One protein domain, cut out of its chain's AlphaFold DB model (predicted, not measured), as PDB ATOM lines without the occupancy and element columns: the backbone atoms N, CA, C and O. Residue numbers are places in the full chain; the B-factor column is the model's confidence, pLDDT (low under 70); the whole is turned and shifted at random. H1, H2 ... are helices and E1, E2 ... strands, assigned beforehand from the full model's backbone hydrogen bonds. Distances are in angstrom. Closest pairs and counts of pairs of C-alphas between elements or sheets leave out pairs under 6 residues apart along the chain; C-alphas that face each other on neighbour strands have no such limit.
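What this domain is: This is residues 355 to 377 and 543 to 692 of the 896 residues of an uncharacterized protein of Candidatus Ozemobacter sibiricus (UniProt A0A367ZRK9). One seven-stranded sheet, twisted and curled like part of a barrel, makes the core, with long loops at its E3 and E4 end. The short H3 lies over E7, while H4 grazes the sheet with residues 558 to 562 and runs outward with H5 packed on it; H1 and H2 lie off the sheet. The printed part has 173 residues, in chain order H1 H2 E1 H3 E2 H4 H5 E3 E4 E5 E6 E7, a mixed class with 71 residues, under half, in named elements. The mixed sheet runs E1, E2, E7, E6, E5, E3, E4. The whole is compact, with a radius of gyration of the C-alphas of 15.7 A and spans of 46 by 38 by 30 A.

Where its parts are: The strands are E1, residues 367 to 371; E2, 551 to 555; E7, 678 to 683, 17.4 A long; E6, 667 to 675, 22.5 A long; E5, 656 to 661; E3, 617 to 620; and E4, 635 to 637. E6 bends by 68 degrees at residue 670. The helices are H4, residues 558 to 572, 20.6 A long; H5, 579 to 583; H3, 543 to 547; H2, 361 to 364; and H1, 355 to 358. C-alpha 355 is at (-9.564, 2.390, 51.531), C-alpha 558 at (-9.645, -9.535, 38.440) and C-alpha 683 at (-10.267, -19.189, 37.847).

How they stand to each other: E1, an edge strand, is parallel to E2, with N 368 and O 551 2.9 A apart, and E2 is parallel to E7, with N 681 and O 552 at 2.8 A. E5, E6 and E7 form a meander, each strand the antiparallel neighbour of the one before, in two hairpins: N 680 and O 673 are 2.9 A apart, and N 658 and O 670 2.8 A. E5 is antiparallel to E3, with N 619 and O 660 at 3.0 A. E3 and E4 form an antiparallel hairpin, with N 618 and O 636 at 2.9 A. Residues 646 to 647 pair antiparallel with 667 to 668 of E6. H3 is on the sheet at a height of 6.7 A, over E7; the closest C-alphas, of Val 546 and Gly 678, are 4.7 A apart. H4 touches H5, the closest C-alphas being those of Trp 567 and Ala 580, 5.1 A apart. H2 is close to H3 but not clearly touching, at 6.7 A between the C-alphas of Leu 362 and His 545. H1 and H2 meet only through their link. Every O i to N i+4 pair is within hydrogen-bond range in H3 and H4; H5 has 0 of 1 but 2 of 2 O i to N i+3 pairs, and H1 and H2 are too short for an O i to N i+4 pair.

The domain as a whole: The C-alphas farthest apart, of Gly 574 and His 632, are 48.9 A apart. Residues 378 to 542 are not printed, and C-alphas 377 and 543 are 16.8 A apart across the cut. The links H5 to E3, E3 to E4 and E4 to E5 are long. The mean pLDDT of the printed part is 89.2, and residues 594 to 602 are under 70.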
ATOM      1  N   GLY A 355      -9.896   1.617  50.335       90.62
ATOM      2  CA  GLY A 355      -9.564   2.390  51.531       90.62
ATOM      3  C   GLY A 355      -8.994   1.517  52.647       90.62
ATOM      4  O   GLY A 355      -7.903   1.794  53.138       90.62
ATOM      5  N   GLU A 356      -9.693   0.438  52.992       93.12
ATOM      6  CA  GLU A 356      -9.299  -0.502  54.040       93.12
ATOM      7  C   GLU A 356      -8.024  -1.265  53.668       93.12
ATOM      8  O   GLU A 356      -7.155  -1.480  54.515       93.12
ATOM      9  N   ILE A 357      -7.859  -1.643  52.396       95.00
ATOM     10  CA  ILE A 357      -6.627  -2.289  51.923       95.00
ATOM     11  C   ILE A 357      -5.439  -1.326  52.054       95.00
ATOM     12  O   ILE A 357      -4.376  -1.738  52.523       95.00
ATOM     13  N   ILE A 358      -5.618  -0.043  51.710       91.94
ATOM     14  CA  ILE A 358      -4.612   1.022  51.891       91.94
ATOM     15  C   ILE A 358      -4.364   1.358  53.377       91.94
ATOM     16  O   ILE A 358      -3.272   1.806  53.735       91.94
ATOM     17  N   ASP A 359      -5.288   1.026  54.270       90.06
ATOM     18  CA  ASP A 359      -5.085   1.144  55.720       90.06
ATOM     19  C   ASP A 359      -4.484  -0.117  56.359       90.06
ATOM     20  O   ASP A 359      -4.201  -0.134  57.554       90.06
ATOM     21  N   GLY A 360      -4.234  -1.167  55.570       88.25
ATOM     22  CA  GLY A 360      -3.559  -2.382  56.034       88.25
ATOM     23  C   GLY A 360      -4.499  -3.487  56.513       88.25
ATOM     24  O   GLY A 360      -4.043  -4.422  57.165       88.25
ATOM     25  N   ALA A 361      -5.790  -3.450  56.163       90.50
ATOM     26  CA  ALA A 361      -6.768  -4.451  56.603       90.50
ATOM     27  C   ALA A 361      -6.378  -5.902  56.266       90.50
ATOM     28  O   ALA A 361      -6.754  -6.819  56.994       90.50
ATOM     29  N   LEU A 362      -5.590  -6.127  55.207       93.00
ATOM     30  CA  LEU A 362      -5.135  -7.462  54.805       93.00
ATOM     31  C   LEU A 362      -4.321  -8.185  55.889       93.00
ATOM     32  O   LEU A 362      -4.273  -9.411  55.880       93.00
ATOM     33  N   GLN A 363      -3.725  -7.478  56.854       89.56
ATOM     34  CA  GLN A 363      -2.989  -8.092  57.970       89.56
ATOM     35  C   GLN A 363      -3.863  -8.954  58.898       89.56
ATOM     36  O   GLN A 363      -3.342  -9.745  59.674       89.56
ATOM     37  N   PHE A 364      -5.190  -8.811  58.829       91.25
ATOM     38  CA  PHE A 364      -6.130  -9.594  59.636       91.25
ATOM     39  C   PHE A 364      -6.636 -10.853  58.921       91.25
ATOM     40  O   PHE A 364      -7.413 -11.609  59.503       91.25
ATOM     41  N   TYR A 365      -6.230 -11.076  57.669       94.88
ATOM     42  CA  TYR A 365      -6.772 -12.131  56.819       94.88
ATOM     43  C   TYR A 365      -5.686 -13.088  56.328       94.88
ATOM     44  O   TYR A 365      -4.595 -12.673  55.931       94.88
ATOM     45  N   HIS A 366      -6.031 -14.373  56.313       95.12
ATOM     46  CA  HIS A 366      -5.234 -15.464  55.746       95.12
ATOM     47  C   HIS A 366      -5.492 -15.603  54.243       95.12
ATOM     48  O   HIS A 366      -4.587 -15.890  53.463       95.12
ATOM     49  N   TRP A 367      -6.739 -15.367  53.833       96.94
ATOM     50  CA  TRP A 367      -7.245 -15.705  52.510       96.94
ATOM     51  C   TRP A 367      -7.997 -14.516  51.906       96.94
ATOM     52  O   TRP A 367      -8.835 -13.913  52.575       96.94
ATOM     53  N   VAL A 368      -7.701 -14.166  50.652       98.06
ATOM     54  CA  VAL A 368      -8.302 -13.019  49.948       98.06
ATOM     55  C   VAL A 368      -8.984 -13.489  48.669       98.06
ATOM     56  O   VAL A 368      -8.347 -14.118  47.823       98.06
ATOM     57  N   HIS A 369     -10.257 -13.126  48.501       97.88
ATOM     58  CA  HIS A 369     -10.980 -13.268  47.245       97.88
ATOM     59  C   HIS A 369     -11.015 -11.965  46.452       97.88
ATOM     60  O   HIS A 369     -11.361 -10.926  47.012       97.88
ATOM     61  N   LEU A 370     -10.746 -12.044  45.145       96.31
ATOM     62  CA  LEU A 370     -10.978 -10.953  44.200       96.31
ATOM     63  C   LEU A 370     -11.971 -11.349  43.106       96.31
ATOM     64  O   LEU A 370     -11.777 -12.362  42.419       96.31
ATOM     65  N   HIS A 371     -12.951 -10.485  42.850       91.19
ATOM     66  CA  HIS A 371     -13.891 -10.662  41.748       91.19
ATOM     67  C   HIS A 371     -14.321  -9.346  41.119       91.19
ATOM     68  O   HIS A 371     -14.567  -8.363  41.806       91.19
ATOM     69  N   HIS A 372     -14.414  -9.334  39.787       83.81
ATOM     70  CA  HIS A 372     -14.880  -8.172  39.014       83.81
ATOM     71  C   HIS A 372     -14.141  -6.852  39.305       83.81
ATOM     72  O   HIS A 372     -14.639  -5.774  38.994       83.81
ATOM     73  N   GLU A 373     -12.940  -6.894  39.874       85.38
ATOM     74  CA  GLU A 373     -12.211  -5.679  40.235       85.38
ATOM     75  C   GLU A 373     -11.332  -5.156  39.088       85.38
ATOM     76  O   GLU A 373     -10.642  -5.918  38.403       85.38
ATOM     77  N   ASP A 374     -11.334  -3.836  38.876       83.62
ATOM     78  CA  ASP A 374     -10.496  -3.171  37.877       83.62
ATOM     79  C   ASP A 374      -9.310  -2.439  38.525       83.62
ATOM     80  O   ASP A 374      -9.318  -1.220  38.742       83.62
ATOM     81  N   PHE A 375      -8.217  -3.178  38.723       88.12
ATOM     82  CA  PHE A 375      -6.966  -2.641  39.265       88.12
ATOM     83  C   PHE A 375      -6.217  -1.689  38.317       88.12
ATOM     84  O   PHE A 375      -5.235  -1.058  38.708       88.12
ATOM     85  N   THR A 376      -6.656  -1.523  37.066       81.56
ATOM     86  CA  THR A 376      -5.976  -0.625  36.116       81.56
ATOM     87  C   THR A 376      -6.287   0.859  36.359       81.56
ATOM     88  O   THR A 376      -5.670   1.747  35.758       81.56
ATOM     89  N   GLY A 377      -7.284   1.158  37.201       77.56
ATOM     90  CA  GLY A 377      -7.765   2.520  37.436       77.56
ATOM     91  C   GLY A 377      -8.456   3.139  36.214       77.56
ATOM     92  O   GLY A 377      -8.500   4.372  36.080       77.56
ATOM     93  N   LYS A 543      -0.532  -8.421  46.259       97.06
ATOM     94  CA  LYS A 543       0.660  -9.226  45.960       97.06
ATOM     95  C   LYS A 543       1.493  -9.473  47.223       97.06
ATOM     96  O   LYS A 543       1.886 -10.603  47.482       97.06
ATOM     97  N   GLU A 544       1.711  -8.434  48.026       93.69
ATOM     98  CA  GLU A 544       2.432  -8.499  49.302       93.69
ATOM     99  C   GLU A 544       1.754  -9.446  50.304       93.69
ATOM    100  O   GLU A 544       2.433 -10.236  50.948       93.69
ATOM    101  N   HIS A 545       0.418  -9.449  50.380       95.12
ATOM    102  CA  HIS A 545      -0.332 -10.423  51.183       95.12
ATOM    103  C   HIS A 545       0.040 -11.868  50.834       95.12
ATOM    104  O   HIS A 545       0.203 -12.677  51.743       95.12
ATOM    105  N   VAL A 546       0.204 -12.181  49.545       95.88
ATOM    106  CA  VAL A 546       0.647 -13.511  49.100       95.88
ATOM    107  C   VAL A 546       2.123 -13.726  49.430       95.88
ATOM    108  O   VAL A 546       2.465 -14.751  50.003       95.88
ATOM    109  N   GLN A 547       2.989 -12.741  49.174       90.19
ATOM    110  CA  GLN A 547       4.423 -12.838  49.486       90.19
ATOM    111  C   GLN A 547       4.698 -13.162  50.959       90.19
ATOM    112  O   GLN A 547       5.623 -13.917  51.253       90.19
ATOM    113  N   LEU A 548       3.864 -12.642  51.863       83.69
ATOM    114  CA  LEU A 548       3.918 -12.872  53.308       83.69
ATOM    115  C   LEU A 548       3.284 -14.205  53.756       83.69
ATOM    116  O   LEU A 548       2.992 -14.373  54.935       83.69
ATOM    117  N   GLY A 549       3.030 -15.145  52.840       85.19
ATOM    118  CA  GLY A 549       2.468 -16.463  53.159       85.19
ATOM    119  C   GLY A 549       0.959 -16.580  52.965       85.19
ATOM    120  O   GLY A 549       0.397 -17.641  53.213       85.19
ATOM    121  N   GLY A 550       0.267 -15.510  52.565       90.81
ATOM    122  CA  GLY A 550      -1.187 -15.508  52.426       90.81
ATOM    123  C   GLY A 550      -1.679 -16.266  51.193       90.81
ATOM    124  O   GLY A 550      -0.934 -16.533  50.251       90.81
ATOM    125  N   PHE A 551      -2.977 -16.573  51.177       97.25
ATOM    126  CA  PHE A 551      -3.644 -17.189  50.032       97.25
ATOM    127  C   PHE A 551      -4.453 -16.160  49.235       97.25
ATOM    128  O   PHE A 551      -5.187 -15.356  49.822       97.25
ATOM    129  N   LEU A 552      -4.375 -16.217  47.904       98.12
ATOM    130  CA  LEU A 552      -5.177 -15.403  46.984       98.12
ATOM    131  C   LEU A 552      -6.009 -16.276  46.037       98.12
ATOM    132  O   LEU A 552      -5.467 -17.083  45.287       98.12
ATOM    133  N   PHE A 553      -7.322 -16.058  45.998       98.12
ATOM    134  CA  PHE A 553      -8.215 -16.651  45.004       98.12
ATOM    135  C   PHE A 553      -8.870 -15.554  44.164       98.12
ATOM    136  O   PHE A 553      -9.686 -14.784  44.669       98.12
ATOM    137  N   ALA A 554      -8.555 -15.477  42.873       97.12
ATOM    138  CA  ALA A 554      -9.116 -14.451  41.995       97.12
ATOM    139  C   ALA A 554      -9.867 -15.067  40.812       97.12
ATOM    140  O   ALA A 554      -9.439 -16.066  40.232       97.12
ATOM    141  N   GLN A 555     -10.992 -14.461  40.441       93.25
ATOM    142  CA  GLN A 555     -11.847 -14.979  39.376       93.25
ATOM    143  C   GLN A 555     -12.303 -13.886  38.402       93.25
ATOM    144  O   GLN A 555     -12.347 -12.694  38.721       93.25
ATOM    145  N   CYS A 556     -12.690 -14.318  37.201       89.31
ATOM    146  CA  CYS A 556     -13.150 -13.466  36.114       89.31
ATOM    147  C   CYS A 556     -12.013 -12.545  35.661       89.31
ATOM    148  O   CYS A 556     -10.917 -13.040  35.417       89.31
ATOM    149  N   PHE A 557     -12.242 -11.239  35.518       84.94
ATOM    150  CA  PHE A 557     -11.218 -10.320  35.011       84.94
ATOM    151  C   PHE A 557     -10.278  -9.742  36.072       84.94
ATOM    152  O   PHE A 557      -9.278  -9.136  35.697       84.94
ATOM    153  N   ALA A 558     -10.537  -9.971  37.365       91.25
ATOM    154  CA  ALA A 558      -9.645  -9.535  38.440       91.25
ATOM    155  C   ALA A 558      -8.199 -10.079  38.297       91.25
ATOM    156  O   ALA A 558      -7.274  -9.284  38.430       91.25
ATOM    157  N   PRO A 559      -7.962 -11.367  37.956       94.25
ATOM    158  CA  PRO A 559      -6.627 -11.875  37.619       94.25
ATOM    159  C   PRO A 559      -5.903 -11.076  36.527       94.25
ATOM    160  O   PRO A 559      -4.731 -10.734  36.665       94.25
ATOM    161  N   GLU A 560      -6.606 -10.774  35.431       91.69
ATOM    162  CA  GLU A 560      -6.047 -10.062  34.279       91.69
ATOM    163  C   GLU A 560      -5.698  -8.616  34.652       91.69
ATOM    164  O   GLU A 560      -4.602  -8.139  34.358       91.69
ATOM    165  N   THR A 561      -6.610  -7.909  35.323       90.88
ATOM    166  CA  THR A 561      -6.399  -6.507  35.702       90.88
ATOM    167  C   THR A 561      -5.377  -6.356  36.824       90.88
ATOM    168  O   THR A 561      -4.649  -5.362  36.818       90.88
ATOM    169  N   LEU A 562      -5.265  -7.332  37.733       95.38
ATOM    170  CA  LEU A 562      -4.248  -7.366  38.784       95.38
ATOM    171  C   LEU A 562      -2.842  -7.387  38.175       95.38
ATOM    172  O   LEU A 562      -2.057  -6.472  38.424       95.38
ATOM    173  N   ASP A 563      -2.542  -8.346  37.299       95.81
ATOM    174  CA  ASP A 563      -1.223  -8.426  36.656       95.81
ATOM    175  C   ASP A 563      -0.951  -7.237  35.734       95.81
ATOM    176  O   ASP A 563       0.156  -6.693  35.729       95.81
ATOM    177  N   LEU A 564      -1.972  -6.749  35.021       91.88
ATOM    178  CA  LEU A 564      -1.849  -5.511  34.257       91.88
ATOM    179  C   LEU A 564      -1.468  -4.332  35.149       91.88
ATOM    180  O   LEU A 564      -0.601  -3.551  34.777       91.88
ATOM    181  N   SER A 565      -2.083  -4.185  36.318       92.44
ATOM    182  CA  SER A 565      -1.791  -3.078  37.230       92.44
ATOM    183  C   SER A 565      -0.370  -3.146  37.808       92.44
ATOM    184  O   SER A 565       0.307  -2.120  37.884       92.44
ATOM    185  N   LEU A 566       0.124  -4.348  38.127       95.94
ATOM    186  CA  LEU A 566       1.495  -4.575  38.590       95.94
ATOM    187  C   LEU A 566       2.512  -4.239  37.491       95.94
ATOM    188  O   LEU A 566       3.505  -3.553  37.749       95.94
ATOM    189  N   TRP A 567       2.228  -4.648  36.254       92.44
ATOM    190  CA  TRP A 567       3.020  -4.298  35.077       92.44
ATOM    191  C   TRP A 567       3.052  -2.782  34.832       92.44
ATOM    192  O   TRP A 567       4.123  -2.193  34.681       92.44
ATOM    193  N   GLN A 568       1.892  -2.120  34.877       89.00
ATOM    194  CA  GLN A 568       1.769  -0.664  34.729       89.00
ATOM    195  C   GLN A 568       2.553   0.093  35.802       89.00
ATOM    196  O   GLN A 568       3.299   1.022  35.488       89.00
ATOM    197  N   ARG A 569       2.419  -0.333  37.062       91.56
ATOM    198  CA  ARG A 569       3.166   0.221  38.192       91.56
ATOM    199  C   ARG A 569       4.669   0.084  37.972       91.56
ATOM    200  O   ARG A 569       5.394   1.048  38.183       91.56
ATOM    201  N   SER A 570       5.137  -1.075  37.518       91.12
ATOM    202  CA  SER A 570       6.560  -1.315  37.256       91.12
ATOM    203  C   SER A 570       7.121  -0.372  36.179       91.12
ATOM    204  O   SER A 570       8.181   0.226  36.369       91.12
ATOM    205  N   ILE A 571       6.362  -0.122  35.104       86.06
ATOM    206  CA  ILE A 571       6.722   0.885  34.087       86.06
ATOM    207  C   ILE A 571       6.772   2.290  34.696       86.06
ATOM    208  O   ILE A 571       7.728   3.023  34.458       86.06
ATOM    209  N   SER A 572       5.792   2.653  35.534       85.12
ATOM    210  CA  SER A 572       5.781   3.956  36.224       85.12
ATOM    211  C   SER A 572       7.007   4.185  37.117       85.12
ATOM    212  O   SER A 572       7.372   5.322  37.397       85.12
ATOM    213  N   GLN A 573       7.666   3.099  37.530       87.62
ATOM    214  CA  GLN A 573       8.895   3.092  38.324       87.62
ATOM    215  C   GLN A 573      10.169   3.031  37.464       87.62
ATOM    216  O   GLN A 573      11.259   2.827  37.991       87.62
ATOM    217  N   GLY A 574      10.046   3.222  36.147       85.12
ATOM    218  CA  GLY A 574      11.165   3.337  35.211       85.12
ATOM    219  C   GLY A 574      11.570   2.038  34.513       85.12
ATOM    220  O   GLY A 574      12.547   2.045  33.767       85.12
ATOM    221  N   GLN A 575      10.850   0.928  34.716       85.88
ATOM    222  CA  GLN A 575      11.149  -0.329  34.023       85.88
ATOM    223  C   GLN A 575      10.700  -0.289  32.560       85.88
ATOM    224  O   GLN A 575       9.682   0.309  32.205       85.88
ATOM    225  N   THR A 576      11.432  -0.992  31.695       82.12
ATOM    226  CA  THR A 576      10.968  -1.220  30.320       82.12
ATOM    227  C   THR A 576       9.720  -2.119  30.315       82.12
ATOM    228  O   THR A 576       9.573  -2.959  31.206       82.12
ATOM    229  N   PRO A 577       8.836  -2.027  29.302       81.06
ATOM    230  CA  PRO A 577       7.670  -2.909  29.184       81.06
ATOM    231  C   PRO A 577       7.990  -4.408  29.284       81.06
ATOM    232  O   PRO A 577       7.197  -5.166  29.834       81.06
ATOM    233  N   THR A 578       9.155  -4.834  28.788       84.50
ATOM    234  CA  THR A 578       9.608  -6.229  28.865       84.50
ATOM    235  C   THR A 578      10.038  -6.615  30.280       84.50
ATOM    236  O   THR A 578       9.625  -7.657  30.778       84.50
ATOM    237  N   GLN A 579      10.827  -5.778  30.962       87.88
ATOM    238  CA  GLN A 579      11.246  -6.043  32.348       87.88
ATOM    239  C   GLN A 579      10.076  -5.962  33.331       87.88
ATOM    240  O   GLN A 579      10.056  -6.663  34.341       87.88
ATOM    241  N   ALA A 580       9.072  -5.142  33.023       90.19
ATOM    242  CA  ALA A 580       7.902  -4.958  33.863       90.19
ATOM    243  C   ALA A 580       7.089  -6.249  34.087       90.19
ATOM    244  O   ALA A 580       6.419  -6.347  35.114       90.19
ATOM    245  N   TYR A 581       7.178  -7.263  33.210       93.06
ATOM    246  CA  TYR A 581       6.518  -8.562  33.434       93.06
ATOM    247  C   TYR A 581       7.038  -9.305  34.671       93.06
ATOM    248  O   TYR A 581       6.311 -10.119  35.238       93.06
ATOM    249  N   ASN A 582       8.248  -8.992  35.147       94.12
ATOM    250  CA  ASN A 582       8.779  -9.559  36.389       94.12
ATOM    251  C   ASN A 582       7.929  -9.170  37.612       94.12
ATOM    252  O   ASN A 582       7.936  -9.877  38.616       94.12
ATOM    253  N   ALA A 583       7.179  -8.063  37.537       95.62
ATOM    254  CA  ALA A 583       6.300  -7.623  38.616       95.62
ATOM    255  C   ALA A 583       4.960  -8.381  38.664       95.62
ATOM    256  O   ALA A 583       4.373  -8.468  39.743       95.62
ATOM    257  N   CYS A 584       4.488  -8.928  37.539       97.12
ATOM    258  CA  CYS A 584       3.251  -9.714  37.453       97.12
ATOM    259  C   CYS A 584       3.314 -10.963  38.341       97.12
ATOM    260  O   CYS A 584       4.406 -11.393  38.711       97.12
ATOM    261  N   MET A 585       2.172 -11.575  38.638       97.00
ATOM    262  CA  MET A 585       2.093 -12.855  39.341       97.00
ATOM    263  C   MET A 585       2.122 -14.016  38.344       97.00
ATOM    264  O   MET A 585       3.087 -14.773  38.326       97.00
ATOM    265  N   ALA A 586       1.132 -14.107  37.451       97.69
ATOM    266  CA  ALA A 586       0.886 -15.289  36.623       97.69
ATOM    267  C   ALA A 586       1.208 -15.112  35.137       97.69
ATOM    268  O   ALA A 586       1.457 -16.097  34.439       97.69
ATOM    269  N   PHE A 587       1.182 -13.877  34.635       97.38
ATOM    270  CA  PHE A 587       1.230 -13.613  33.203       97.38
ATOM    271  C   PHE A 587       2.511 -12.897  32.765       97.38
ATOM    272  O   PHE A 587       3.095 -12.094  33.494       97.38
ATOM    273  N   THR A 588       2.938 -13.167  31.535       95.69
ATOM    274  CA  THR A 588       4.091 -12.535  30.883       95.69
ATOM    275  C   THR A 588       3.852 -12.381  29.383       95.69
ATOM    276  O   THR A 588       3.011 -13.066  28.803       95.69
ATOM    277  N   GLY A 589       4.572 -11.458  28.739       91.62
ATOM    278  CA  GLY A 589       4.573 -11.310  27.278       91.62
ATOM    279  C   GLY A 589       3.218 -10.949  26.657       91.62
ATOM    280  O   GLY A 589       3.044 -11.080  25.443       91.62
ATOM    281  N   PHE A 590       2.246 -10.513  27.457       91.69
ATOM    282  CA  PHE A 590       0.928 -10.122  26.975       91.69
ATOM    283  C   PHE A 590       0.963  -8.737  26.326       91.69
ATOM    284  O   PHE A 590       1.737  -7.860  26.676       91.69
ATOM    285  N   SER A 591       0.076  -8.495  25.378       86.62
ATOM    286  CA  SER A 591      -0.135  -7.172  24.802       86.62
ATOM    287  C   SER A 591      -1.209  -6.434  25.594       86.62
ATOM    288  O   SER A 591      -2.302  -6.968  25.805       86.62
ATOM    289  N   TYR A 592      -0.923  -5.197  25.997       82.25
ATOM    290  CA  TYR A 592      -1.929  -4.301  26.562       82.25
ATOM    291  C   TYR A 592      -2.833  -3.800  25.441       82.25
ATOM    292  O   TYR A 592      -2.377  -3.203  24.466       82.25
ATOM    293  N   MET A 593      -4.132  -4.025  25.562       75.50
ATOM    294  CA  MET A 593      -5.074  -3.670  24.510       75.50
ATOM    295  C   MET A 593      -5.728  -2.351  24.865       75.50
ATOM    296  O   MET A 593      -6.131  -2.136  26.008       75.50
ATOM    297  N   THR A 594      -5.819  -1.430  23.898       63.12
ATOM    298  CA  THR A 594      -6.468  -0.167  24.220       63.12
ATOM    299  C   THR A 594      -7.949  -0.241  24.187       63.12
ATOM    300  O   THR A 594      -8.560  -0.734  23.243       63.12
ATOM    301  N   PHE A 595      -8.461   0.425  25.212       63.72
ATOM    302  CA  PHE A 595      -9.847   0.596  25.512       63.72
ATOM    303  C   PHE A 595     -10.578  -0.742  25.656       63.72
ATOM    304  O   PHE A 595     -10.714  -1.486  24.686       63.72
ATOM    305  N   PRO A 596     -11.168  -1.012  26.823       57.38
ATOM    306  CA  PRO A 596     -12.070  -2.132  26.941       57.38
ATOM    307  C   PRO A 596     -13.358  -1.834  26.152       57.38
ATOM    308  O   PRO A 596     -14.327  -1.286  26.675       57.38
ATOM    309  N   ARG A 597     -13.334  -2.136  24.845       56.41
ATOM    310  CA  ARG A 597     -14.478  -2.064  23.926       56.41
ATOM    311  C   ARG A 597     -15.486  -3.104  24.393       56.41
ATOM    312  O   ARG A 597     -15.210  -4.295  24.270       56.41
ATOM    313  N   LYS A 598     -16.643  -2.690  24.926       47.75
ATOM    314  CA  LYS A 598     -17.724  -3.647  25.208       47.75
ATOM    315  C   LYS A 598     -18.424  -3.996  23.892       47.75
ATOM    316  O   LYS A 598     -19.179  -3.199  23.350       47.75
ATOM    317  N   SER A 599     -18.134  -5.196  23.401       48.03
ATOM    318  CA  SER A 599     -18.955  -5.975  22.467       48.03
ATOM    319  C   SER A 599     -18.924  -7.430  22.955       48.03
ATOM    320  O   SER A 599     -18.344  -8.297  22.306       48.03
ATOM    321  N   GLY A 600     -19.436  -7.667  24.169       57.59
ATOM    322  CA  GLY A 600     -19.264  -8.922  24.916       57.59
ATOM    323  C   GLY A 600     -18.175  -8.823  25.996       57.59
ATOM    324  O   GLY A 600     -18.190  -7.899  26.813       57.59
ATOM    325  N   ALA A 601     -17.232  -9.773  26.009       58.50
ATOM    326  CA  ALA A 601     -16.087  -9.788  26.924       58.50
ATOM    327  C   ALA A 601     -15.254  -8.496  26.824       58.50
ATOM    328  O   ALA A 601     -15.032  -7.947  25.747       58.50
ATOM    329  N   THR A 602     -14.808  -7.985  27.970       64.56
ATOM    330  CA  THR A 602     -14.106  -6.702  28.059       64.56
ATOM    331  C   THR A 602     -12.621  -6.879  27.786       64.56
ATOM    332  O   THR A 602     -11.997  -7.788  28.322       64.56
ATOM    333  N   TRP A 603     -12.067  -6.036  26.913       71.06
ATOM    334  CA  TRP A 603     -10.736  -6.252  26.354       71.06
ATOM    335  C   TRP A 603      -9.665  -5.418  27.068       71.06
ATOM    336  O   TRP A 603      -9.480  -4.247  26.743       71.06
ATOM    337  N   TYR A 604      -8.969  -6.016  28.035       77.06
ATOM    338  CA  TYR A 604      -7.844  -5.368  28.721       77.06
ATOM    339  C   TYR A 604      -6.489  -5.796  28.139       77.06
ATOM    340  O   TYR A 604      -5.573  -4.983  28.002       77.06
ATOM    341  N   SER A 605      -6.373  -7.060  27.733       85.56
ATOM    342  CA  SER A 605      -5.173  -7.640  27.134       85.56
ATOM    343  C   SER A 605      -5.504  -8.820  26.209       85.56
ATOM    344  O   SER A 605      -6.665  -9.164  25.979       85.56
ATOM    345  N   ASN A 606      -4.479  -9.450  25.643       88.75
ATOM    346  CA  ASN A 606      -4.593 -10.744  24.961       88.75
ATOM    347  C   ASN A 606      -4.452 -11.959  25.899       88.75
ATOM    348  O   ASN A 606      -4.434 -13.075  25.395       88.75
ATOM    349  N   ILE A 607      -4.409 -11.783  27.226       92.06
ATOM    350  CA  ILE A 607      -4.467 -12.904  28.184       92.06
ATOM    351  C   ILE A 607      -5.783 -13.680  28.024       92.06
ATOM    352  O   ILE A 607      -5.825 -14.895  28.181       92.06
ATOM    353  N   ASN A 608      -6.865 -12.978  27.698       88.56
ATOM    354  CA  ASN A 608      -8.222 -13.503  27.673       88.56
ATOM    355  C   ASN A 608      -8.622 -14.112  26.314       88.56
ATOM    356  O   ASN A 608      -8.544 -13.450  25.274       88.56
ATOM    357  N   SER A 609      -9.157 -15.338  26.330       86.06
ATOM    358  CA  SER A 609      -9.706 -16.025  25.146       86.06
ATOM    359  C   SER A 609     -10.942 -15.349  24.538       86.06
ATOM    360  O   SER A 609     -11.212 -15.527  23.351       86.06
ATOM    361  N   ARG A 610     -11.676 -14.549  25.326       77.81
ATOM    362  CA  ARG A 610     -12.894 -13.815  24.929       77.81
ATOM    363  C   ARG A 610     -14.037 -14.707  24.428       77.81
ATOM    364  O   ARG A 610     -14.896 -14.233  23.686       77.81
ATOM    365  N   SER A 611     -14.077 -15.978  24.834       80.75
ATOM    366  CA  SER A 611     -15.193 -16.864  24.490       80.75
ATOM    367  C   SER A 611     -16.520 -16.297  25.010       80.75
ATOM    368  O   SER A 611     -16.666 -16.017  26.201       80.75
ATOM    369  N   GLY A 612     -17.484 -16.131  24.102       72.94
ATOM    370  CA  GLY A 612     -18.851 -15.711  24.410       72.94
ATOM    371  C   GLY A 612     -19.807 -16.871  24.689       72.94
ATOM    372  O   GLY A 612     -21.004 -16.639  24.794       72.94
ATOM    373  N   ALA A 613     -19.311 -18.112  24.759       79.50
ATOM    374  CA  ALA A 613     -20.150 -19.277  25.020       79.50
ATOM    375  C   ALA A 613     -20.745 -19.215  26.434       79.50
ATOM    376  O   ALA A 613     -20.017 -18.951  27.395       79.50
ATOM    377  N   THR A 614     -22.052 -19.480  26.544       80.25
ATOM    378  CA  THR A 614     -22.794 -19.474  27.813       80.25
ATOM    379  C   THR A 614     -22.273 -20.529  28.783       80.25
ATOM    380  O   THR A 614     -22.031 -20.205  29.943       80.25
ATOM    381  N   ASN A 615     -22.056 -21.755  28.294       82.69
ATOM    382  CA  ASN A 615     -21.445 -22.847  29.051       82.69
ATOM    383  C   ASN A 615     -19.962 -22.911  28.699       82.69
ATOM    384  O   ASN A 615     -19.604 -22.919  27.517       82.69
ATOM    385  N   GLN A 616     -19.102 -22.970  29.711       87.75
ATOM    386  CA  GLN A 616     -17.653 -23.026  29.526       87.75
ATOM    387  C   GLN A 616     -17.085 -24.168  30.360       87.75
ATOM    388  O   GLN A 616     -16.463 -23.971  31.410       87.75
ATOM    389  N   VAL A 617     -17.364 -25.374  29.862       93.12
ATOM    390  CA  VAL A 617     -16.990 -26.636  30.495       93.12
ATOM    391  C   VAL A 617     -15.491 -26.873  30.357       93.12
ATOM    392  O   VAL A 617     -14.906 -26.692  29.287       93.12
ATOM    393  N   PHE A 618     -14.872 -27.314  31.443       95.25
ATOM    394  CA  PHE A 618     -13.449 -27.599  31.504       95.25
ATOM    395  C   PHE A 618     -13.168 -28.842  32.336       95.25
ATOM    396  O   PHE A 618     -13.949 -29.212  33.218       95.25
ATOM    397  N   THR A 619     -12.041 -29.480  32.042       95.75
ATOM    398  CA  THR A 619     -11.617 -30.720  32.691       95.75
ATOM    399  C   THR A 619     -10.394 -30.457  33.556       95.75
ATOM    400  O   THR A 619      -9.466 -29.765  33.129       95.75
ATOM    401  N   LEU A 620     -10.399 -30.998  34.774       95.56
ATOM    402  CA  LEU A 620      -9.274 -30.923  35.710       95.56
ATOM    403  C   LEU A 620      -8.104 -31.802  35.230       95.56
ATOM    404  O   LEU A 620      -8.328 -32.895  34.717       95.56
ATOM    405  N   THR A 621      -6.864 -31.328  35.381       90.50
ATOM    406  CA  THR A 621      -5.674 -31.923  34.726       90.50
ATOM    407  C   THR A 621      -4.622 -32.515  35.673       90.50
ATOM    408  O   THR A 621      -3.589 -32.974  35.196       90.50
ATOM    409  N   GLY A 622      -4.848 -32.518  36.991       86.12
ATOM    410  CA  GLY A 622      -3.916 -33.069  37.990       86.12
ATOM    411  C   GLY A 622      -4.381 -34.393  38.625       86.12
ATOM    412  O   GLY A 622      -5.465 -34.884  38.299       86.12
ATOM    413  N   PRO A 623      -3.595 -34.966  39.558       86.75
ATOM    414  CA  PRO A 623      -3.977 -36.179  40.280       86.75
ATOM    415  C   PRO A 623      -5.167 -35.926  41.214       86.75
ATOM    416  O   PRO A 623      -5.306 -34.848  41.783       86.75
ATOM    417  N   SER A 624      -6.000 -36.941  41.448       80.31
ATOM    418  CA  SER A 624      -7.159 -36.823  42.348       80.31
ATOM    419  C   SER A 624      -6.792 -36.522  43.805       80.31
ATOM    420  O   SER A 624      -7.685 -36.173  44.566       80.31
ATOM    421  N   THR A 625      -5.519 -36.660  44.179       87.69
ATOM    422  CA  THR A 625      -4.960 -36.325  45.494       87.69
ATOM    423  C   THR A 625      -4.482 -34.879  45.602       87.69
ATOM    424  O   THR A 625      -4.083 -34.470  46.683       87.69
ATOM    425  N   GLU A 626      -4.510 -34.087  44.524       93.75
ATOM    426  CA  GLU A 626      -4.215 -32.654  44.593       93.75
ATOM    427  C   GLU A 626      -5.398 -31.921  45.261       93.75
ATOM    428  O   GLU A 626      -6.493 -31.875  44.681       93.75
ATOM    429  N   PRO A 627      -5.215 -31.320  46.455       93.75
ATOM    430  CA  PRO A 627      -6.325 -30.775  47.234       93.75
ATOM    431  C   PRO A 627      -7.152 -29.727  46.480       93.75
ATOM    432  O   PRO A 627      -8.372 -29.675  46.630       93.75
ATOM    433  N   ARG A 628      -6.529 -28.914  45.615       94.81
ATOM    434  CA  ARG A 628      -7.219 -27.850  44.858       94.81
ATOM    435  C   ARG A 628      -8.232 -28.392  43.858       94.81
ATOM    436  O   ARG A 628      -9.268 -27.767  43.633       94.81
ATOM    437  N   ILE A 629      -7.973 -29.573  43.306       94.38
ATOM    438  CA  ILE A 629      -8.845 -30.231  42.325       94.38
ATOM    439  C   ILE A 629      -9.603 -31.421  42.919       94.38
ATOM    440  O   ILE A 629     -10.289 -32.131  42.183       94.38
ATOM    441  N   GLN A 630      -9.519 -31.628  44.237       93.00
ATOM    442  CA  GLN A 630     -10.207 -32.704  44.935       93.00
ATOM    443  C   GLN A 630     -11.713 -32.638  44.674       93.00
ATOM    444  O   GLN A 630     -12.400 -31.682  45.051       93.00
ATOM    445  N   ASN A 631     -12.239 -33.676  44.030       93.44
ATOM    446  CA  ASN A 631     -13.628 -33.708  43.609       93.44
ATOM    447  C   ASN A 631     -14.150 -35.140  43.453       93.44
ATOM    448  O   ASN A 631     -13.394 -36.107  43.500       93.44
ATOM    449  N   HIS A 632     -15.459 -35.261  43.248       89.19
ATOM    450  CA  HIS A 632     -16.133 -36.521  42.910       89.19
ATOM    451  C   HIS A 632     -16.289 -36.722  41.397       89.19
ATOM    452  O   HIS A 632     -16.639 -37.814  40.961       89.19
ATOM    453  N   ALA A 633     -16.048 -35.674  40.604       87.69
ATOM    454  CA  ALA A 633     -16.032 -35.703  39.146       87.69
ATOM    455  C   ALA A 633     -15.105 -34.603  38.599       87.69
ATOM    456  O   ALA A 633     -14.865 -33.600  39.268       87.69
ATOM    457  N   SER A 634     -14.604 -34.782  37.378       83.56
ATOM    458  CA  SER A 634     -13.588 -33.912  36.768       83.56
ATOM    459  C   SER A 634     -14.139 -32.765  35.914       83.56
ATOM    460  O   SER A 634     -13.381 -31.859  35.575       83.56
ATOM    461  N   ASN A 635     -15.428 -32.788  35.561       91.25
ATOM    462  CA  ASN A 635     -16.042 -31.793  34.677       91.25
ATOM    463  C   ASN A 635     -16.601 -30.614  35.480       91.25
ATOM    464  O   ASN A 635     -17.539 -30.763  36.264       91.25
ATOM    465  N   CYS A 636     -16.049 -29.433  35.245       94.44
ATOM    466  CA  CYS A 636     -16.446 -28.178  35.876       94.44
ATOM    467  C   CYS A 636     -17.023 -27.220  34.822       94.44
ATOM    468  O   CYS A 636     -16.706 -27.348  33.643       94.44
ATOM    469  N   ASP A 637     -17.854 -26.262  35.227       94.69
ATOM    470  CA  ASP A 637     -18.438 -25.247  34.347       94.69
ATOM    471  C   ASP A 637     -18.506 -23.890  35.056       94.69
ATOM    472  O   ASP A 637     -19.195 -23.711  36.067       94.69
ATOM    473  N   THR A 638     -17.764 -22.935  34.493       90.94
ATOM    474  CA  THR A 638     -17.633 -21.563  35.006       90.94
ATOM    475  C   THR A 638     -18.502 -20.542  34.269       90.94
ATOM    476  O   THR A 638     -18.475 -19.346  34.573       90.94
ATOM    477  N   GLY A 639     -19.251 -20.991  33.262       85.38
ATOM    478  CA  GLY A 639     -20.052 -20.136  32.404       85.38
ATOM    479  C   GLY A 639     -19.285 -19.001  31.715       85.38
ATOM    480  O   GLY A 639     -18.052 -18.925  31.723       85.38
ATOM    481  N   GLN A 640     -20.037 -18.088  31.103       80.12
ATOM    482  CA  GLN A 640     -19.482 -16.898  30.466       80.12
ATOM    483  C   GLN A 640     -18.994 -15.877  31.500       80.12
ATOM    484  O   GLN A 640     -19.722 -15.523  32.418       80.12
ATOM    485  N   GLY A 641     -17.786 -15.344  31.309       80.06
ATOM    486  CA  GLY A 641     -17.252 -14.230  32.094       80.06
ATOM    487  C   GLY A 641     -16.489 -13.232  31.228       80.06
ATOM    488  O   GLY A 641     -16.212 -13.496  30.058       80.06
ATOM    489  N   HIS A 642     -16.127 -12.078  31.798       80.19
ATOM    490  CA  HIS A 642     -15.326 -11.087  31.077       80.19
ATOM    491  C   HIS A 642     -13.966 -11.637  30.691       80.19
ATOM    492  O   HIS A 642     -13.609 -11.490  29.530       80.19
ATOM    493  N   THR A 643     -13.274 -12.314  31.606       86.81
ATOM    494  CA  THR A 643     -12.134 -13.171  31.272       86.81
ATOM    495  C   THR A 643     -12.610 -14.609  31.334       86.81
ATOM    496  O   THR A 643     -12.853 -15.156  32.408       86.81
ATOM    497  N   ALA A 644     -12.837 -15.172  30.150       87.81
ATOM    498  CA  ALA A 644     -13.419 -16.494  29.963       87.81
ATOM    499  C   ALA A 644     -12.397 -17.578  30.319       87.81
ATOM    500  O   ALA A 644     -12.612 -18.363  31.239       87.81
ATOM    501  N   SER A 645     -11.253 -17.561  29.642       92.50
ATOM    502  CA  SER A 645     -10.133 -18.468  29.884       92.50
ATOM    503  C   SER A 645      -8.821 -17.723  29.656       92.50
ATOM    504  O   SER A 645      -8.778 -16.740  28.910       92.50
ATOM    505  N   PHE A 646      -7.753 -18.213  30.270       95.06
ATOM    506  CA  PHE A 646      -6.404 -17.686  30.129       95.06
ATOM    507  C   PHE A 646      -5.692 -18.372  28.958       95.06
ATOM    508  O   PHE A 646      -5.604 -19.598  28.906       95.06
ATOM    509  N   ILE A 647      -5.183 -17.602  28.002       95.00
ATOM    510  CA  ILE A 647      -4.409 -18.130  26.876       95.00
ATOM    511  C   ILE A 647      -3.038 -18.576  27.391       95.00
ATOM    512  O   ILE A 647      -2.276 -17.775  27.932       95.00
ATOM    513  N   THR A 648      -2.711 -19.856  27.199       96.12
ATOM    514  CA  THR A 648      -1.542 -20.490  27.831       96.12
ATOM    515  C   THR A 648      -0.207 -19.899  27.392       96.12
ATOM    516  O   THR A 648       0.748 -19.947  28.154       96.12
ATOM    517  N   THR A 649      -0.135 -19.306  26.197       95.69
ATOM    518  CA  THR A 649       1.064 -18.622  25.681       95.69
ATOM    519  C   THR A 649       1.522 -17.455  26.559       95.69
ATOM    520  O   THR A 649       2.696 -17.107  26.527       95.69
ATOM    521  N   TYR A 650       0.616 -16.850  27.333       95.56
ATOM    522  CA  TYR A 650       0.929 -15.708  28.196       95.56
ATOM    523  C   TYR A 650       1.095 -16.092  29.665       95.56
ATOM    524  O   TYR A 650       1.229 -15.202  30.498       95.56
ATOM    525  N   LEU A 651       1.068 -17.383  30.008       97.62
ATOM    526  CA  LEU A 651       1.383 -17.846  31.359       97.62
ATOM    527  C   LEU A 651       2.898 -17.868  31.562       97.62
ATOM    528  O   LEU A 651       3.649 -18.219  30.649       97.62
ATOM    529  N   LYS A 652       3.353 -17.513  32.763       97.44
ATOM    530  CA  LYS A 652       4.752 -17.731  33.133       97.44
ATOM    531  C   LYS A 652       5.065 -19.236  33.244       97.44
ATOM    532  O   LYS A 652       4.154 -20.024  33.505       97.44
ATOM    533  N   PRO A 653       6.335 -19.649  33.059       95.62
ATOM    534  CA  PRO A 653       6.713 -21.066  33.036       95.62
ATOM    535  C   PRO A 653       6.457 -21.836  34.341       95.62
ATOM    536  O   PRO A 653       6.268 -23.046  34.304       95.62
ATOM    537  N   ASP A 654       6.467 -21.149  35.481       95.06
ATOM    538  CA  ASP A 654       6.246 -21.688  36.827       95.06
ATOM    539  C   ASP A 654       4.758 -21.858  37.182       95.06
ATOM    540  O   ASP A 654       4.418 -22.459  38.204       95.06
ATOM    541  N   ILE A 655       3.851 -21.377  36.327       97.94
ATOM    542  CA  ILE A 655       2.411 -21.514  36.535       97.94
ATOM    543  C   ILE A 655       1.944 -22.899  36.136       97.94
ATOM    544  O   ILE A 655       2.097 -23.356  35.003       97.94
ATOM    545  N   THR A 656       1.263 -23.545  37.071       97.38
ATOM    546  CA  THR A 656       0.693 -24.862  36.845       97.38
ATOM    547  C   THR A 656      -0.774 -24.744  36.454       97.38
ATOM    548  O   THR A 656      -1.578 -24.074  37.108       97.38
ATOM    549  N   ILE A 657      -1.138 -25.458  35.393       97.56
ATOM    550  CA  ILE A 657      -2.507 -25.537  34.888       97.56
ATOM    551  C   ILE A 657      -3.215 -26.712  35.564       97.56
ATOM    552  O   ILE A 657      -2.806 -27.863  35.424       97.56
ATOM    553  N   LEU A 658      -4.292 -26.405  36.283       96.69
ATOM    554  CA  LEU A 658      -5.131 -27.359  37.010       96.69
ATOM    555  C   LEU A 658      -6.409 -27.728  36.260       96.69
ATOM    556  O   LEU A 658      -7.061 -28.706  36.617       96.69
ATOM    557  N   GLY A 659      -6.787 -26.954  35.241       96.19
ATOM    558  CA  GLY A 659      -7.925 -27.267  34.393       96.19
ATOM    559  C   GLY A 659      -7.860 -26.581  33.035       96.19
ATOM    560  O   GLY A 659      -7.479 -25.408  32.939       96.19
ATOM    561  N   ARG A 660      -8.249 -27.313  31.990       95.88
ATOM    562  CA  ARG A 660      -8.248 -26.852  30.594       95.88
ATOM    563  C   ARG A 660      -9.647 -26.833  30.015       95.88
ATOM    564  O   ARG A 660     -10.436 -27.743  30.259       95.88
ATOM    565  N   ASP A 661      -9.921 -25.789  29.246       94.50
ATOM    566  CA  ASP A 661     -11.176 -25.638  28.521       94.50
ATOM    567  C   ASP A 661     -11.365 -26.795  27.528       94.50
ATOM    568  O   ASP A 661     -10.444 -27.150  26.786       94.50
ATOM    569  N   ASN A 662     -12.560 -27.385  27.498       93.69
ATOM    570  CA  ASN A 662     -12.819 -28.543  26.646       93.69
ATOM    571  C   ASN A 662     -12.885 -28.177  25.157       93.69
ATOM    572  O   ASN A 662     -12.641 -29.036  24.313       93.69
ATOM    573  N   SER A 663     -13.195 -26.918  24.826       90.81
ATOM    574  CA  SER A 663     -13.274 -26.448  23.440       90.81
ATOM    575  C   SER A 663     -11.908 -26.109  22.843       90.81
ATOM    576  O   SER A 663     -11.746 -26.143  21.624       90.81
ATOM    577  N   ASN A 664     -10.912 -25.785  23.676       92.44
ATOM    578  CA  ASN A 664      -9.583 -25.413  23.213       92.44
ATOM    579  C   ASN A 664      -8.529 -25.674  24.291       92.44
ATOM    580  O   ASN A 664      -8.450 -24.971  25.297       92.44
ATOM    581  N   GLN A 665      -7.644 -26.631  24.032       90.38
ATOM    582  CA  GLN A 665      -6.596 -27.010  24.978       90.38
ATOM    583  C   GLN A 665      -5.546 -25.908  25.209       90.38
ATOM    584  O   GLN A 665      -4.863 -25.950  26.228       90.38
ATOM    585  N   ASN A 666      -5.440 -24.891  24.343       94.56
ATOM    586  CA  ASN A 666      -4.578 -23.716  24.562       94.56
ATOM    587  C   ASN A 666      -5.184 -22.694  25.539       94.56
ATOM    588  O   ASN A 666      -4.620 -21.618  25.753       94.56
ATOM    589  N   TRP A 667      -6.353 -22.992  26.108       94.88
ATOM    590  CA  TRP A 667      -7.032 -22.156  27.083       94.88
ATOM    591  C   TRP A 667      -7.041 -22.843  28.449       94.88
ATOM    592  O   TRP A 667      -7.686 -23.871  28.661       94.88
ATOM    593  N   ALA A 668      -6.324 -22.249  29.398       96.25
ATOM    594  CA  ALA A 668      -6.370 -22.635  30.795       96.25
ATOM    595  C   ALA A 668      -7.576 -21.982  31.476       96.25
ATOM    596  O   ALA A 668      -7.852 -20.795  31.303       96.25
ATOM    597  N   LYS A 669      -8.295 -22.767  32.269       94.81
ATOM    598  CA  LYS A 669      -9.452 -22.315  33.047       94.81
ATOM    599  C   LYS A 669      -9.125 -22.155  34.512       94.81
ATOM    600  O   LYS A 669      -9.638 -21.248  35.151       94.81
ATOM    601  N   TYR A 670      -8.259 -23.013  35.023       97.25
ATOM    602  CA  TYR A 670      -7.914 -23.049  36.427       97.25
ATOM    603  C   TYR A 670      -6.402 -23.179  36.543       97.25
ATOM    604  O   TYR A 670      -5.825 -24.118  35.993       97.25
ATOM    605  N   ILE A 671      -5.758 -22.204  37.175       97.88
ATOM    606  CA  ILE A 671      -4.299 -22.130  37.303       97.88
ATOM    607  C   ILE A 671      -3.911 -21.799  38.736       97.88
ATOM    608  O   ILE A 671      -4.688 -21.186  39.469       97.88
ATOM    609  N   TRP A 672      -2.691 -22.160  39.111       96.38
ATOM    610  CA  TRP A 672      -2.113 -21.761  40.386       96.38
ATOM    611  C   TRP A 672      -0.619 -21.483  40.263       96.38
ATOM    612  O   TRP A 672       0.046 -21.979  39.348       96.38
ATOM    613  N   GLY A 673      -0.110 -20.724  41.225       96.81
ATOM    614  CA  GLY A 673       1.308 -20.458  41.394       96.81
ATOM    615  C   GLY A 673       1.639 -20.092  42.835       96.81
ATOM    616  O   GLY A 673       0.759 -20.006  43.700       96.81
ATOM    617  N   SER A 674       2.924 -19.868  43.076       95.44
ATOM    618  CA  SER A 674       3.451 -19.376  44.349       95.44
ATOM    619  C   SER A 674       4.081 -18.005  44.149       95.44
ATOM    620  O   SER A 674       4.516 -17.666  43.050       95.44
ATOM    621  N   GLU A 675       4.083 -17.195  45.196       90.25
ATOM    622  CA  GLU A 675       4.751 -15.899  45.208       90.25
ATOM    623  C   GLU A 675       5.205 -15.643  46.650       90.25
ATOM    624  O   GLU A 675       4.381 -15.627  47.565       90.25
ATOM    625  N   GLY A 676       6.515 -15.481  46.867       88.81
ATOM    626  CA  GLY A 676       7.097 -15.506  48.214       88.81
ATOM    627  C   GLY A 676       6.774 -16.815  48.942       88.81
ATOM    628  O   GLY A 676       6.916 -17.886  48.357       88.81
ATOM    629  N   SER A 677       6.319 -16.727  50.195       86.62
ATOM    630  CA  SER A 677       5.930 -17.900  50.998       86.62
ATOM    631  C   SER A 677       4.471 -18.331  50.799       86.62
ATOM    632  O   SER A 677       4.031 -19.305  51.404       86.62
ATOM    633  N   GLY A 678       3.682 -17.590  50.016       92.62
ATOM    634  CA  GLY A 678       2.257 -17.855  49.834       92.62
ATOM    635  C   GLY A 678       1.912 -18.419  48.466       92.62
ATOM    636  O   GLY A 678       2.761 -18.694  47.614       92.62
ATOM    637  N   THR A 679       0.612 -18.590  48.249       95.75
ATOM    638  CA  THR A 679       0.082 -19.200  47.026       95.75
ATOM    639  C   THR A 679      -1.115 -18.435  46.488       95.75
ATOM    640  O   THR A 679      -1.857 -17.773  47.217       95.75
ATOM    641  N   PHE A 680      -1.313 -18.519  45.176       97.81
ATOM    642  CA  PHE A 680      -2.475 -17.942  44.523       97.81
ATOM    643  C   PHE A 680      -3.094 -18.913  43.529       97.81
ATOM    644  O   PHE A 680      -2.448 -19.818  42.999       97.81
ATOM    645  N   THR A 681      -4.376 -18.707  43.264       97.88
ATOM    646  CA  THR A 681      -5.168 -19.516  42.353       97.88
ATOM    647  C   THR A 681      -6.102 -18.622  41.551       97.88
ATOM    648  O   THR A 681      -6.865 -17.845  42.130       97.88
ATOM    649  N   PHE A 682      -6.067 -18.750  40.223       97.94
ATOM    650  CA  PHE A 682      -6.935 -17.995  39.320       97.94
ATOM    651  C   PHE A 682      -7.913 -18.911  38.580       97.94
ATOM    652  O   PHE A 682      -7.532 -19.955  38.043       97.94
ATOM    653  N   LEU A 683      -9.178 -18.489  38.528       96.62
ATOM    654  CA  LEU A 683     -10.267 -19.189  37.847       96.62
ATOM    655  C   LEU A 683     -10.873 -18.296  36.751       96.62
ATOM    656  O   LEU A 683     -11.345 -17.190  37.011       96.62
ATOM    657  N   GLY A 684     -10.859 -18.773  35.509       93.81
ATOM    658  CA  GLY A 684     -11.512 -18.124  34.373       93.81
ATOM    659  C   GLY A 684     -13.019 -18.379  34.373       93.81
ATOM    660  O   GLY A 684     -13.473 -19.432  34.811       93.81
ATOM    661  N   GLY A 685     -13.797 -17.430  33.857       89.69
ATOM    662  CA  GLY A 685     -15.262 -17.461  33.864       89.69
ATOM    663  C   GLY A 685     -15.866 -16.752  35.079       89.69
ATOM    664  O   GLY A 685     -15.174 -16.062  35.830       89.69
ATOM    665  N   HIS A 686     -17.182 -16.855  35.251       88.50
ATOM    666  CA  HIS A 686     -17.926 -16.048  36.223       88.50
ATOM    667  C   HIS A 686     -18.856 -16.878  37.110       88.50
ATOM    668  O   HIS A 686     -18.705 -16.830  38.324       88.50
ATOM    669  N   TYR A 687     -19.774 -17.640  36.525       90.00
ATOM    670  CA  TYR A 687     -20.752 -18.447  37.254       90.00
ATOM    671  C   TYR A 687     -20.144 -19.762  37.763       90.00
ATOM    672  O   TYR A 687     -19.056 -20.147  37.350       90.00
ATOM    673  N   HIS A 688     -20.849 -20.483  38.638       92.75
ATOM    674  CA  HIS A 688     -20.508 -21.861  39.022       92.75
ATOM    675  C   HIS A 688     -21.738 -22.753  38.828       92.75
ATOM    676  O   HIS A 688     -22.527 -22.958  39.754       92.75
ATOM    677  N   TYR A 689     -21.936 -23.262  37.609       90.88
ATOM    678  CA  TYR A 689     -23.185 -23.948  37.247       90.88
ATOM    679  C   TYR A 689     -23.329 -25.344  37.848       90.88
ATOM    680  O   TYR A 689     -24.440 -25.858  37.935       90.88
ATOM    681  N   ASN A 690     -22.230 -25.949  38.297       93.50
ATOM    682  CA  ASN A 690     -22.246 -27.281  38.877       93.50
ATOM    683  C   ASN A 690     -21.503 -27.346  40.216       93.50
ATOM    684  O   ASN A 690     -20.681 -26.491  40.560       93.50
ATOM    685  N   VAL A 691     -21.807 -28.385  40.992       94.19
ATOM    686  CA  VAL A 691     -21.224 -28.588  42.322       94.19
ATOM    687  C   VAL A 691     -19.708 -28.800  42.265       94.19
ATOM    688  O   VAL A 691     -19.003 -28.381  43.178       94.19
ATOM    689  N   GLN A 692     -19.183 -29.378  41.183       94.50
ATOM    690  CA  GLN A 692     -17.751 -29.603  41.003       94.50
ATOM    691  C   GLN A 692     -16.991 -28.275  41.029       94.50
ATOM    692  O   GLN A 692     -16.014 -28.153  41.763       94.50
TER     693      GLN A 692